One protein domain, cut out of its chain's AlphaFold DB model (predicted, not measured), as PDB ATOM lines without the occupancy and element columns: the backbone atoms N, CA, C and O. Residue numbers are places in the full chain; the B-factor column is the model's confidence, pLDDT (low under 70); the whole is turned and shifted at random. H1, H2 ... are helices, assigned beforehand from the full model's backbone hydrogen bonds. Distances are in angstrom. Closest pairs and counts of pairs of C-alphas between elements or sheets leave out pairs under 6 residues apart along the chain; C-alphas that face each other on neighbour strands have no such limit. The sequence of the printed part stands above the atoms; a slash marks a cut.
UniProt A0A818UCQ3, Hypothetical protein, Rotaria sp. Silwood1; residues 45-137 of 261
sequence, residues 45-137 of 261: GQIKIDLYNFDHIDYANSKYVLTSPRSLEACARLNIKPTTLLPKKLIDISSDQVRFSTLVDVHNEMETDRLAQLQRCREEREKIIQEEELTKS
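This is residues 45 to 137 of the 261 residues of the protein "Hypothetical protein" of Rotaria sp. Silwood1 (UniProt A0A818UCQ3). One long helix, H4, makes the length of the domain, and three short helices, H1, H2 and H3, pack in a row along it; residues 130 to 137 of H4 stick out at one end. Residues 45 to 68, a looped stretch with no named element, come before H1. The printed part has 93 residues, is all helix and loose, with a radius of gyration of the C-alphas of 16.1 A and spans of 58 by 27 by 16 A.

H1, residues 69 to 77, begins at C-alpha 69 (-182.641, -17.273, -8.764) and is 12.2 A long. H2 is residues 82 to 85, 5.6 A, and H3 residues 90 to 93, 5.3 A. H4, residues 100 to 137, is 55.5 A long and ends at C-alpha 137 (-163.546, -14.421, -1.207).

H4 is the hub. Its residues 121 to 129 touch H1, opposite ways at a steep tilt of 65 degrees; the closest C-alphas, of Ala 74 and Arg 125, are 5.0 A apart. Its residues 114 to 118 touch H2, closest at C-alphas 85 and 114, 5.7 A. Its residues 103 to 107 touch H3, closest at C-alphas 90 and 107, 6.4 A. H1 and H3 are apart. In H1 and H4 every O i to N i+4 pair is within hydrogen-bond range; H2 and H3 are too short for such a pair.

C-alphas 97 and 137, the two farthest apart, are 58.9 A from each other. The printed part has no cut, no link between helices is long, and residue 45 alone has a pLDDT under 70.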
ATOM      1  N   GLY A  45    -182.325 -14.121 -25.581       58.53
ATOM      2  CA  GLY A  45    -181.663 -14.226 -24.278       58.53
ATOM      3  C   GLY A  45    -182.761 -14.328 -23.223       58.53
ATOM      4  O   GLY A  45    -183.735 -13.584 -23.310       58.53
ATOM      5  N   GLN A  46    -182.683 -15.274 -22.284       70.06
ATOM      6  CA  GLN A  46    -183.710 -15.418 -21.246       70.06
ATOM      7  C   GLN A  46    -183.868 -14.097 -20.491       70.06
ATOM      8  O   GLN A  46    -182.979 -13.671 -19.757       70.06
ATOM      9  N   ILE A  47    -185.010 -13.451 -20.694       80.94
ATOM     10  CA  ILE A  47    -185.389 -12.248 -19.971       80.94
ATOM     11  C   ILE A  47    -185.452 -12.604 -18.485       80.94
ATOM     12  O   ILE A  47    -186.223 -13.473 -18.059       80.94
ATOM     13  N   LYS A  48    -184.600 -11.945 -17.698       90.44
ATOM     14  CA  LYS A  48    -184.521 -12.146 -16.257       90.44
ATOM     15  C   LYS A  48    -185.447 -11.160 -15.551       90.44
ATOM     16  O   LYS A  48    -185.182  -9.960 -15.527       90.44
ATOM     17  N   ILE A  49    -186.505 -11.695 -14.957       94.94
ATOM     18  CA  ILE A  49    -187.488 -10.964 -14.169       94.94
ATOM     19  C   ILE A  49    -187.095 -11.093 -12.693       94.94
ATOM     20  O   ILE A  49    -186.890 -12.200 -12.184       94.94
ATOM     21  N   ASP A  50    -186.925  -9.968 -12.016       96.06
ATOM     22  CA  ASP A  50    -186.423  -9.863 -10.652       96.06
ATOM     23  C   ASP A  50    -187.223  -8.829  -9.829       96.06
ATOM     24  O   ASP A  50    -188.154  -8.202 -10.330       96.06
ATOM     25  N   LEU A  51    -186.896  -8.660  -8.542       96.75
ATOM     26  CA  LEU A  51    -187.648  -7.791  -7.612       96.75
ATOM     27  C   LEU A  51    -187.630  -6.288  -7.963       96.75
ATOM     28  O   LEU A  51    -188.300  -5.497  -7.289       96.75
ATOM     29  N   TYR A  52    -186.852  -5.873  -8.963       95.88
ATOM     30  CA  TYR A  52    -186.764  -4.480  -9.403       95.88
ATOM     31  C   TYR A  52    -187.509  -4.216 -10.704       95.88
ATOM     32  O   TYR A  52    -187.817  -3.062 -10.972       95.88
ATOM     33  N   ASN A  53    -187.778  -5.251 -11.502       94.19
ATOM     34  CA  ASN A  53    -188.358  -5.082 -12.830       94.19
ATOM     35  C   ASN A  53    -189.645  -5.888 -13.063       94.19
ATOM     36  O   ASN A  53    -190.223  -5.769 -14.132       94.19
ATOM     37  N   PHE A  54    -190.109  -6.700 -12.110       94.81
ATOM     38  CA  PHE A  54    -191.269  -7.582 -12.304       94.81
ATOM     39  C   PHE A  54    -192.606  -6.874 -12.574       94.81
ATOM     40  O   PHE A  54    -193.523  -7.502 -13.095       94.81
ATOM     41  N   ASP A  55    -192.727  -5.596 -12.224       91.31
ATOM     42  CA  ASP A  55    -193.918  -4.766 -12.427       91.31
ATOM     43  C   ASP A  55    -193.875  -3.944 -13.728       91.31
ATOM     44  O   ASP A  55    -194.820  -3.214 -14.033       91.31
ATOM     45  N   HIS A  56    -192.813  -4.079 -14.529       90.44
ATOM     46  CA  HIS A  56    -192.704  -3.394 -15.814       90.44
ATOM     47  C   HIS A  56    -193.717  -3.936 -16.835       90.44
ATOM     48  O   HIS A  56    -193.937  -5.144 -16.953       90.44
ATOM     49  N   ILE A  57    -194.277  -3.034 -17.650       88.56
ATOM     50  CA  ILE A  57    -195.283  -3.356 -18.682       88.56
ATOM     51  C   ILE A  57    -194.752  -4.395 -19.683       88.56
ATOM     52  O   ILE A  57    -195.513  -5.237 -20.161       88.56
ATOM     53  N   ASP A  58    -193.442  -4.391 -19.937       87.62
ATOM     54  CA  ASP A  58    -192.764  -5.337 -20.831       87.62
ATOM     55  C   ASP A  58    -192.950  -6.806 -20.408       87.62
ATOM     56  O   ASP A  58    -192.865  -7.709 -21.243       87.62
ATOM     57  N   TYR A  59    -193.246  -7.055 -19.127       87.69
ATOM     58  CA  TYR A  59    -193.442  -8.394 -18.565       87.69
ATOM     59  C   TYR A  59    -194.878  -8.670 -18.125       87.69
ATOM     60  O   TYR A  59    -195.146  -9.758 -17.621       87.69
ATOM     61  N   ALA A  60    -195.821  -7.754 -18.363       85.12
ATOM     62  CA  ALA A  60    -197.222  -7.937 -17.971       85.12
ATOM     63  C   ALA A  60    -197.857  -9.203 -18.583       85.12
ATOM     64  O   ALA A  60    -198.699  -9.841 -17.959       85.12
ATOM     65  N   ASN A  61    -197.411  -9.596 -19.782       85.38
ATOM     66  CA  ASN A  61    -197.857 -10.809 -20.479       85.38
ATOM     67  C   ASN A  61    -196.921 -12.015 -20.265       85.38
ATOM     68  O   ASN A  61    -197.076 -13.049 -20.919       85.38
ATOM     69  N   SER A  62    -195.918 -11.892 -19.393       89.00
ATOM     70  CA  SER A  62    -195.029 -13.002 -19.050       89.00
ATOM     71  C   SER A  62    -195.787 -14.068 -18.261       89.00
ATOM     72  O   SER A  62    -196.576 -13.770 -17.367       89.00
ATOM     73  N   LYS A  63    -195.491 -15.343 -18.539       90.81
ATOM     74  CA  LYS A  63    -196.035 -16.478 -17.774       90.81
ATOM     75  C   LYS A  63    -195.509 -16.526 -16.332       90.81
ATOM     76  O   LYS A  63    -196.152 -17.115 -15.466       90.81
ATOM     77  N   TYR A  64    -194.327 -15.969 -16.083       92.69
ATOM     78  CA  TYR A  64    -193.646 -16.046 -14.792       92.69
ATOM     79  C   TYR A  64    -193.513 -14.663 -14.160       92.69
ATOM     80  O   TYR A  64    -193.171 -13.707 -14.852       92.69
ATOM     81  N   VAL A  65    -193.716 -14.600 -12.839       94.69
ATOM     82  CA  VAL A  65    -193.571 -13.368 -12.041       94.69
ATOM     83  C   VAL A  65    -192.105 -13.051 -11.745       94.69
ATOM     84  O   VAL A  65    -191.703 -11.901 -11.797       94.69
ATOM     85  N   LEU A  66    -191.291 -14.065 -11.440       96.44
ATOM     86  CA  LEU A  66    -189.853 -13.929 -11.200       96.44
ATOM     87  C   LEU A  66    -189.126 -15.084 -11.887       96.44
ATOM     88  O   LEU A  66    -189.585 -16.225 -11.842       96.44
ATOM     89  N   THR A  67    -187.976 -14.797 -12.492       95.62
ATOM     90  CA  THR A  67    -187.081 -15.803 -13.093       95.62
ATOM     91  C   THR A  67    -185.651 -15.713 -12.555       95.62
ATOM     92  O   THR A  67    -184.829 -16.587 -12.808       95.62
ATOM     93  N   SER A  68    -185.343 -14.679 -11.769       95.81
ATOM     94  CA  SER A  68    -184.060 -14.507 -11.092       95.81
ATOM     95  C   SER A  68    -183.900 -15.465  -9.900       95.81
ATOM     96  O   SER A  68    -184.670 -15.335  -8.943       95.81
ATOM     97  N   PRO A  69    -182.870 -16.342  -9.874       96.31
ATOM     98  CA  PRO A  69    -182.641 -17.273  -8.764       96.31
ATOM     99  C   PRO A  69    -182.546 -16.578  -7.401       96.31
ATOM    100  O   PRO A  69    -183.275 -16.930  -6.484       96.31
ATOM    101  N   ARG A  70    -181.750 -15.505  -7.299       97.25
ATOM    102  CA  ARG A  70    -181.582 -14.738  -6.049       97.25
ATOM    103  C   ARG A  70    -182.876 -14.086  -5.563       97.25
ATOM    104  O   ARG A  70    -183.102 -13.937  -4.370       97.25
ATOM    105  N   SER A  71    -183.735 -13.671  -6.491       97.94
ATOM    106  CA  SER A  71    -185.026 -13.071  -6.141       97.94
ATOM    107  C   SER A  71    -186.022 -14.114  -5.651       97.94
ATOM    108  O   SER A  71    -186.773 -13.841  -4.719       97.94
ATOM    109  N   LEU A  72    -186.010 -15.302  -6.261       98.00
ATOM    110  CA  LEU A  72    -186.792 -16.442  -5.795       98.00
ATOM    111  C   LEU A  72    -186.310 -16.910  -4.418       98.00
ATOM    112  O   LEU A  72    -187.137 -17.156  -3.547       98.00
ATOM    113  N   GLU A  73    -184.995 -16.958  -4.200       98.25
ATOM    114  CA  GLU A  73    -184.407 -17.309  -2.907       98.25
ATOM    115  C   GLU A  73    -184.789 -16.306  -1.810       98.25
ATOM    116  O   GLU A  73    -185.244 -16.722  -0.749       98.25
ATOM    117  N   ALA A  74    -184.709 -14.997  -2.074       98.44
ATOM    118  CA  ALA A  74    -185.128 -13.971  -1.116       98.44
ATOM    119  C   ALA A  74    -186.603 -14.126  -0.701       98.44
ATOM    120  O   ALA A  74    -186.934 -14.068   0.483       98.44
ATOM    121  N   CYS A  75    -187.488 -14.384  -1.671       98.06
ATOM    122  CA  CYS A  75    -188.899 -14.653  -1.393       98.06
ATOM    123  C   CYS A  75    -189.075 -15.934  -0.560       98.06
ATOM    124  O   CYS A  75    -189.873 -15.955   0.376       98.06
ATOM    125  N   ALA A  76    -188.310 -16.987  -0.868       98.25
ATOM    126  CA  ALA A  76    -188.357 -18.254  -0.148       98.25
ATOM    127  C   ALA A  76    -187.879 -18.123   1.309       98.25
ATOM    128  O   ALA A  76    -188.558 -18.637   2.198       98.25
ATOM    129  N   ARG A  77    -186.782 -17.392   1.568       98.19
ATOM    130  CA  ARG A  77    -186.253 -17.138   2.925       98.19
ATOM    131  C   ARG A  77    -187.248 -16.392   3.819       98.19
ATOM    132  O   ARG A  77    -187.280 -16.628   5.020       98.19
ATOM    133  N   LEU A  78    -188.069 -15.517   3.234       98.00
ATOM    134  CA  LEU A  78    -189.094 -14.747   3.946       98.00
ATOM    135  C   LEU A  78    -190.493 -15.386   3.907       98.00
ATOM    136  O   LEU A  78    -191.446 -14.783   4.396       98.00
ATOM    137  N   ASN A  79    -190.645 -16.572   3.304       98.19
ATOM    138  CA  ASN A  79    -191.936 -17.234   3.069       98.19
ATOM    139  C   ASN A  79    -192.972 -16.359   2.326       98.19
ATOM    140  O   ASN A  79    -194.183 -16.540   2.479       98.19
ATOM    141  N   ILE A  80    -192.512 -15.432   1.485       98.00
ATOM    142  CA  ILE A  80    -193.363 -14.550   0.682       98.00
ATOM    143  C   ILE A  80    -193.601 -15.194  -0.687       98.00
ATOM    144  O   ILE A  80    -192.675 -15.653  -1.355       98.00
ATOM    145  N   LYS A  81    -194.858 -15.223  -1.142       97.56
ATOM    146  CA  LYS A  81    -195.196 -15.725  -2.481       97.56
ATOM    147  C   LYS A  81    -194.922 -14.627  -3.517       97.56
ATOM    148  O   LYS A  81    -195.462 -13.538  -3.371       97.56
ATOM    149  N   PRO A  82    -194.200 -14.890  -4.622       96.50
ATOM    150  CA  PRO A  82    -193.945 -13.867  -5.642       96.50
ATOM    151  C   PRO A  82    -195.215 -13.185  -6.176       96.50
ATOM    152  O   PRO A  82    -195.220 -11.986  -6.428       96.50
ATOM    153  N   THR A  83    -196.322 -13.926  -6.285       95.25
ATOM    154  CA  THR A  83    -197.614 -13.397  -6.745       95.25
ATOM    155  C   THR A  83    -198.241 -12.381  -5.789       95.25
ATOM    156  O   THR A  83    -199.056 -11.581  -6.231       95.25
ATOM    157  N   THR A  84    -197.908 -12.395  -4.491       95.38
ATOM    158  CA  THR A  84    -198.458 -11.425  -3.525       95.38
ATOM    159  C   THR A  84    -197.767 -10.072  -3.603       95.38
ATOM    160  O   THR A  84    -198.315  -9.100  -3.102       95.38
ATOM    161  N   LEU A  85    -196.602  -9.997  -4.255       96.44
ATOM    162  CA  LEU A  85    -195.880  -8.749  -4.491       96.44
ATOM    163  C   LEU A  85    -196.434  -7.960  -5.685       96.44
ATOM    164  O   LEU A  85    -196.047  -6.807  -5.868       96.44
ATOM    165  N   LEU A  86    -197.321  -8.551  -6.493       94.19
ATOM    166  CA  LEU A  86    -197.952  -7.868  -7.622       94.19
ATOM    167  C   LEU A  86    -199.025  -6.878  -7.142       94.19
ATOM    168  O   LEU A  86    -199.799  -7.223  -6.244       94.19
ATOM    169  N   PRO A  87    -199.106  -5.675  -7.743       92.06
ATOM    170  CA  PRO A  87    -200.191  -4.742  -7.472       92.06
ATOM    171  C   PRO A  87    -201.547  -5.384  -7.776       92.06
ATOM    172  O   PRO A  87    -201.747  -5.959  -8.849       92.06
ATOM    173  N   LYS A  88    -202.484  -5.276  -6.835       91.38
ATOM    174  CA  LYS A  88    -203.873  -5.714  -7.017       91.38
ATOM    175  C   LYS A  88    -204.730  -4.513  -7.370       91.38
ATOM    176  O   LYS A  88    -204.540  -3.435  -6.808       91.38
ATOM    177  N   LYS A  89    -205.677  -4.684  -8.286       88.62
ATOM    178  CA  LYS A  89    -206.600  -3.607  -8.650       88.62
ATOM    179  C   LYS A  89    -207.768  -3.583  -7.669       88.62
ATOM    180  O   LYS A  89    -208.163  -4.621  -7.149       88.62
ATOM    181  N   LEU A  90    -208.377  -2.414  -7.477       86.88
ATOM    182  CA  LEU A  90    -209.594  -2.261  -6.663       86.88
ATOM    183  C   LEU A  90    -210.712  -3.223  -7.094       86.88
ATOM    184  O   LEU A  90    -211.430  -3.755  -6.252       86.88
ATOM    185  N   ILE A  91    -210.822  -3.492  -8.399       86.19
ATOM    186  CA  ILE A  91    -211.814  -4.428  -8.943       86.19
ATOM    187  C   ILE A  91    -211.613  -5.864  -8.440       86.19
ATOM    188  O   ILE A  91    -212.593  -6.570  -8.234       86.19
ATOM    189  N   ASP A  92    -210.372  -6.265  -8.153       86.19
ATOM    190  CA  ASP A  92    -210.052  -7.608  -7.655       86.19
ATOM    191  C   ASP A  92    -210.453  -7.790  -6.180       86.19
ATOM    192  O   ASP A  92    -210.528  -8.915  -5.690       86.19
ATOM    193  N   ILE A  93    -210.682  -6.685  -5.462       83.81
ATOM    194  CA  ILE A  93    -211.068  -6.655  -4.042       83.81
ATOM    195  C   ILE A  93    -212.573  -6.375  -3.900       83.81
ATOM    196  O   ILE A  93    -213.164  -6.635  -2.853       83.81
ATOM    197  N   SER A  94    -213.204  -5.827  -4.943       85.62
ATOM    198  CA  SER A  94    -214.610  -5.436  -4.901       85.62
ATOM    199  C   SER A  94    -215.518  -6.630  -4.596       85.62
ATOM    200  O   SER A  94    -215.392  -7.708  -5.171       85.62
ATOM    201  N   SER A  95    -216.431  -6.422  -3.652       80.69
ATOM    202  CA  SER A  95    -217.480  -7.362  -3.268       80.69
ATOM    203  C   SER A  95    -218.795  -6.599  -3.276       80.69
ATOM    204  O   SER A  95    -218.830  -5.452  -2.825       80.69
ATOM    205  N   ASP A  96    -219.865  -7.235  -3.757       77.25
ATOM    206  CA  ASP A  96    -221.175  -6.617  -4.021       77.25
ATOM    207  C   ASP A  96    -221.810  -5.918  -2.800       77.25
ATOM    208  O   ASP A  96    -222.783  -5.180  -2.934       77.25
ATOM    209  N   GLN A  97    -221.272  -6.137  -1.596       77.12
ATOM    210  CA  GLN A  97    -221.804  -5.622  -0.332       77.12
ATOM    211  C   GLN A  97    -220.931  -4.542   0.328       77.12
ATOM    212  O   GLN A  97    -221.358  -3.921   1.303       77.12
ATOM    213  N   VAL A  98    -219.708  -4.309  -0.159       84.00
ATOM    214  CA  VAL A  98    -218.742  -3.413   0.495       84.00
ATOM    215  C   VAL A  98    -218.846  -2.006  -0.088       84.00
ATOM    216  O   VAL A  98    -218.867  -1.816  -1.303       84.00
ATOM    217  N   ARG A  99    -218.895  -0.988   0.782       88.25
ATOM    218  CA  ARG A  99    -218.922   0.412   0.337       88.25
ATOM    219  C   ARG A  99    -217.619   0.771  -0.373       88.25
ATOM    220  O   ARG A  99    -216.540   0.315  -0.001       88.25
ATOM    221  N   PHE A 100    -217.710   1.667  -1.349       86.56
ATOM    222  CA  PHE A 100    -216.541   2.086  -2.118       86.56
ATOM    223  C   PHE A 100    -215.440   2.717  -1.256       86.56
ATOM    224  O   PHE A 100    -214.277   2.370  -1.410       86.56
ATOM    225  N   SER A 101    -215.793   3.601  -0.316       89.12
ATOM    226  CA  SER A 101    -214.809   4.246   0.565       89.12
ATOM    227  C   SER A 101    -214.016   3.218   1.371       89.12
ATOM    228  O   SER A 101    -212.793   3.237   1.358       89.12
ATOM    229  N   THR A 102    -214.711   2.240   1.963       90.62
ATOM    230  CA  THR A 102    -214.066   1.136   2.683       90.62
ATOM    231  C   THR A 102    -213.201   0.272   1.769       90.62
ATOM    232  O   THR A 102    -212.172  -0.226   2.204       90.62
ATOM    233  N   LEU A 103    -213.578   0.111   0.496       91.75
ATOM    234  CA  LEU A 103    -212.779  -0.633  -0.476       91.75
ATOM    235  C   LEU A 103    -211.457   0.081  -0.797       91.75
ATOM    236  O   LEU A 103    -210.427  -0.574  -0.922       91.75
ATOM    237  N   VAL A 104    -211.486   1.412  -0.910       92.06
ATOM    238  CA  VAL A 104    -210.288   2.239  -1.114       92.06
ATOM    239  C   VAL A 104    -209.366   2.171   0.097       92.06
ATOM    240  O   VAL A 104    -208.166   1.981  -0.072       92.06
ATOM    241  N   ASP A 105    -209.915   2.267   1.308       93.56
ATOM    242  CA  ASP A 105    -209.121   2.185   2.537       93.56
ATOM    243  C   ASP A 105    -208.420   0.822   2.659       93.56
ATOM    244  O   ASP A 105    -207.209   0.766   2.871       93.56
ATOM    245  N   VAL A 106    -209.152  -0.272   2.413       92.81
ATOM    246  CA  VAL A 106    -208.596  -1.636   2.398       92.81
ATOM    247  C   VAL A 106    -207.543  -1.802   1.300       92.81
ATOM    248  O   VAL A 106    -206.501  -2.412   1.529       92.81
ATOM    249  N   HIS A 107    -207.782  -1.262   0.102       94.06
ATOM    250  CA  HIS A 107    -206.810  -1.319  -0.994       94.06
ATOM    251  C   HIS A 107    -205.510  -0.590  -0.637       94.06
ATOM    252  O   HIS A 107    -204.431  -1.137  -0.858       94.06
ATOM    253  N   ASN A 108    -205.608   0.591  -0.024       94.88
ATOM    254  CA  ASN A 108    -204.448   1.358   0.418       94.88
ATOM    255  C   ASN A 108    -203.647   0.605   1.484       94.88
ATOM    256  O   ASN A 108    -202.428   0.510   1.366       94.88
ATOM    257  N   GLU A 109    -204.313   0.035   2.492       95.38
ATOM    258  CA  GLU A 109    -203.658  -0.781   3.520       95.38
ATOM    259  C   GLU A 109    -202.920  -1.970   2.884       95.38
ATOM    260  O   GLU A 109    -201.715  -2.150   3.087       95.38
ATOM    261  N   MET A 110    -203.594  -2.709   2.001       95.62
ATOM    262  CA  MET A 110    -202.987  -3.822   1.271       95.62
ATOM    263  C   MET A 110    -201.777  -3.399   0.429       95.62
ATOM    264  O   MET A 110    -200.801  -4.145   0.339       95.62
ATOM    265  N   GLU A 111    -201.822  -2.222  -0.196       96.25
ATOM    266  CA  GLU A 111    -200.712  -1.698  -0.989       96.25
ATOM    267  C   GLU A 111    -199.532  -1.282  -0.103       96.25
ATOM    268  O   GLU A 111    -198.378  -1.554  -0.444       96.25
ATOM    269  N   THR A 112    -199.796  -0.696   1.070       97.25
ATOM    270  CA  THR A 112    -198.739  -0.390   2.043       97.25
ATOM    271  C   THR A 112    -198.037  -1.654   2.534       97.25
ATOM    272  O   THR A 112    -196.802  -1.709   2.532       97.25
ATOM    273  N   ASP A 113    -198.793  -2.708   2.845       97.12
ATOM    274  CA  ASP A 113    -198.246  -4.006   3.235       97.12
ATOM    275  C   ASP A 113    -197.450  -4.656   2.104       97.12
ATOM    276  O   ASP A 113    -196.349  -5.176   2.320       97.12
ATOM    277  N   ARG A 114    -197.968  -4.596   0.872       97.50
ATOM    278  CA  ARG A 114    -197.284  -5.105  -0.322       97.50
ATOM    279  C   ARG A 114    -195.929  -4.429  -0.507       97.50
ATOM    280  O   ARG A 114    -194.929  -5.111  -0.739       97.50
ATOM    281  N   LEU A 115    -195.877  -3.102  -0.394       97.81
ATOM    282  CA  LEU A 115    -194.641  -2.329  -0.515       97.81
ATOM    283  C   LEU A 115    -193.648  -2.670   0.599       97.81
ATOM    284  O   LEU A 115    -192.461  -2.856   0.321       97.81
ATOM    285  N   ALA A 116    -194.123  -2.823   1.837       98.25
ATOM    286  CA  ALA A 116    -193.287  -3.237   2.959       98.25
ATOM    287  C   ALA A 116    -192.689  -4.640   2.741       98.25
ATOM    288  O   ALA A 116    -191.495  -4.850   2.960       98.25
ATOM    289  N   GLN A 117    -193.488  -5.598   2.259       98.19
ATOM    290  CA  GLN A 117    -193.011  -6.938   1.899       98.19
ATOM    291  C   GLN A 117    -191.989  -6.897   0.760       98.19
ATOM    292  O   GLN A 117    -190.936  -7.529   0.852       98.19
ATOM    293  N   LEU A 118    -192.268  -6.130  -0.298       98.25
ATOM    294  CA  LEU A 118    -191.364  -5.979  -1.436       98.25
ATOM    295  C   LEU A 118    -190.007  -5.416  -1.004       98.25
ATOM    296  O   LEU A 118    -188.966  -5.904  -1.448       98.25
ATOM    297  N   GLN A 119    -190.014  -4.424  -0.115       98.50
ATOM    298  CA  GLN A 119    -188.798  -3.835   0.425       98.50
ATOM    299  C   GLN A 119    -187.972  -4.861   1.212       98.50
ATOM    300  O   GLN A 119    -186.782  -5.018   0.939       98.50
ATOM    301  N   ARG A 120    -188.605  -5.643   2.096       98.44
ATOM    302  CA  ARG A 120    -187.923  -6.727   2.828       98.44
ATOM    303  C   ARG A 120    -187.305  -7.758   1.886       98.44
ATOM    304  O   ARG A 120    -186.163  -8.160   2.083       98.44
ATOM    305  N   CYS A 121    -188.018  -8.156   0.834       98.50
ATOM    306  CA  CYS A 121    -187.479  -9.075  -0.171       98.50
ATOM    307  C   CYS A 121    -186.256  -8.492  -0.896       98.50
ATOM    308  O   CYS A 121    -185.316  -9.227  -1.201       98.50
ATOM    309  N   ARG A 122    -186.247  -7.187  -1.194       98.56
ATOM    310  CA  ARG A 122    -185.098  -6.517  -1.828       98.56
ATOM    311  C   ARG A 122    -183.885  -6.487  -0.903       98.56
ATOM    312  O   ARG A 122    -182.784  -6.783  -1.352       98.56
ATOM    313  N   GLU A 123    -184.096  -6.191   0.372       98.56
ATOM    314  CA  GLU A 123    -183.042  -6.227   1.390       98.56
ATOM    315  C   GLU A 123    -182.475  -7.638   1.564       98.56
ATOM    316  O   GLU A 123    -181.261  -7.819   1.577       98.56
ATOM    317  N   GLU A 124    -183.333  -8.657   1.626       98.44
ATOM    318  CA  GLU A 124    -182.891 -10.047   1.756       98.44
ATOM    319  C   GLU A 124    -182.115 -10.521   0.520       98.44
ATOM    320  O   GLU A 124    -181.094 -11.195   0.639       98.44
ATOM    321  N   ARG A 125    -182.529 -10.096  -0.679       98.06
ATOM    322  CA  ARG A 125    -181.760 -10.325  -1.910       98.06
ATOM    323  C   ARG A 125    -180.363  -9.712  -1.830       98.06
ATOM    324  O   ARG A 125    -179.419 -10.312  -2.338       98.06
ATOM    325  N   GLU A 126    -180.228  -8.532  -1.237       98.25
ATOM    326  CA  GLU A 126    -178.926  -7.885  -1.071       98.25
ATOM    327  C   GLU A 126    -178.044  -8.644  -0.073       98.25
ATOM    328  O   GLU A 126    -176.860  -8.849  -0.337       98.25
ATOM    329  N   LYS A 127    -178.619  -9.170   1.017       98.19
ATOM    330  CA  LYS A 127    -177.889 -10.056   1.938       98.19
ATOM    331  C   LYS A 127    -177.390 -11.321   1.246       98.19
ATOM    332  O   LYS A 127    -176.226 -11.662   1.408       98.19
ATOM    333  N   ILE A 128    -178.225 -11.965   0.425       97.62
ATOM    334  CA  ILE A 128    -177.823 -13.136  -0.376       97.62
ATOM    335  C   ILE A 128    -176.612 -12.796  -1.252       97.62
ATOM    336  O   ILE A 128    -175.643 -13.549  -1.299       97.62
ATOM    337  N   ILE A 129    -176.634 -11.637  -1.919       96.50
ATOM    338  CA  ILE A 129    -175.502 -11.182  -2.736       96.50
ATOM    339  C   ILE A 129    -174.246 -11.026  -1.875       96.50
ATOM    340  O   ILE A 129    -173.191 -11.527  -2.250       96.50
ATOM    341  N   GLN A 130    -174.347 -10.383  -0.712       96.69
ATOM    342  CA  GLN A 130    -173.205 -10.193   0.186       96.69
ATOM    343  C   GLN A 130    -172.648 -11.526   0.715       96.69
ATOM    344  O   GLN A 130    -171.434 -11.725   0.705       96.69
ATOM    345  N   GLU A 131    -173.507 -12.461   1.122       95.44
ATOM    346  CA  GLU A 131    -173.123 -13.812   1.558       95.44
ATOM    347  C   GLU A 131    -172.378 -14.580   0.451       95.44
ATOM    348  O   GLU A 131    -171.334 -15.195   0.699       95.44
ATOM    349  N   GLU A 132    -172.868 -14.512  -0.789       94.19
ATOM    350  CA  GLU A 132    -172.200 -15.111  -1.947       94.19
ATOM    351  C   GLU A 132    -170.802 -14.511  -2.182       94.19
ATOM    352  O   GLU A 132    -169.857 -15.233  -2.498       94.19
ATOM    353  N   GLU A 133    -170.627 -13.199  -2.028       93.44
ATOM    354  CA  GLU A 133    -169.320 -12.560  -2.226       93.44
ATOM    355  C   GLU A 133    -168.331 -12.877  -1.083       93.44
ATOM    356  O   GLU A 133    -167.134 -13.098  -1.315       93.44
ATOM    357  N   LEU A 134    -168.815 -12.995   0.157       92.12
ATOM    358  CA  LEU A 134    -168.005 -13.416   1.308       92.12
ATOM    359  C   LEU A 134    -167.543 -14.879   1.190       92.12
ATOM    360  O   LEU A 134    -166.400 -15.214   1.514       92.12
ATOM    361  N   THR A 135    -168.402 -15.767   0.689       89.06
ATOM    362  CA  THR A 135    -168.059 -17.186   0.474       89.06
ATOM    363  C   THR A 135    -167.077 -17.379  -0.687       89.06
ATOM    364  O   THR A 135    -166.129 -18.163  -0.577       89.06
ATOM    365  N   LYS A 136    -167.216 -16.604  -1.771       87.00
ATOM    366  CA  LYS A 136    -166.248 -16.595  -2.885       87.00
ATOM    367  C   LYS A 136    -164.870 -16.087  -2.455       87.00
ATOM    368  O   LYS A 136    -163.859 -16.676  -2.826       87.00
ATOM    369  N   SER A 137    -164.815 -15.026  -1.650       80.88
ATOM    370  CA  SER A 137    -163.546 -14.421  -1.207       80.88
ATOM    371  C   SER A 137    -162.814 -15.222  -0.120       80.88
ATOM    372  O   SER A 137    -161.582 -15.214  -0.077       80.88
TER     373      SER A 137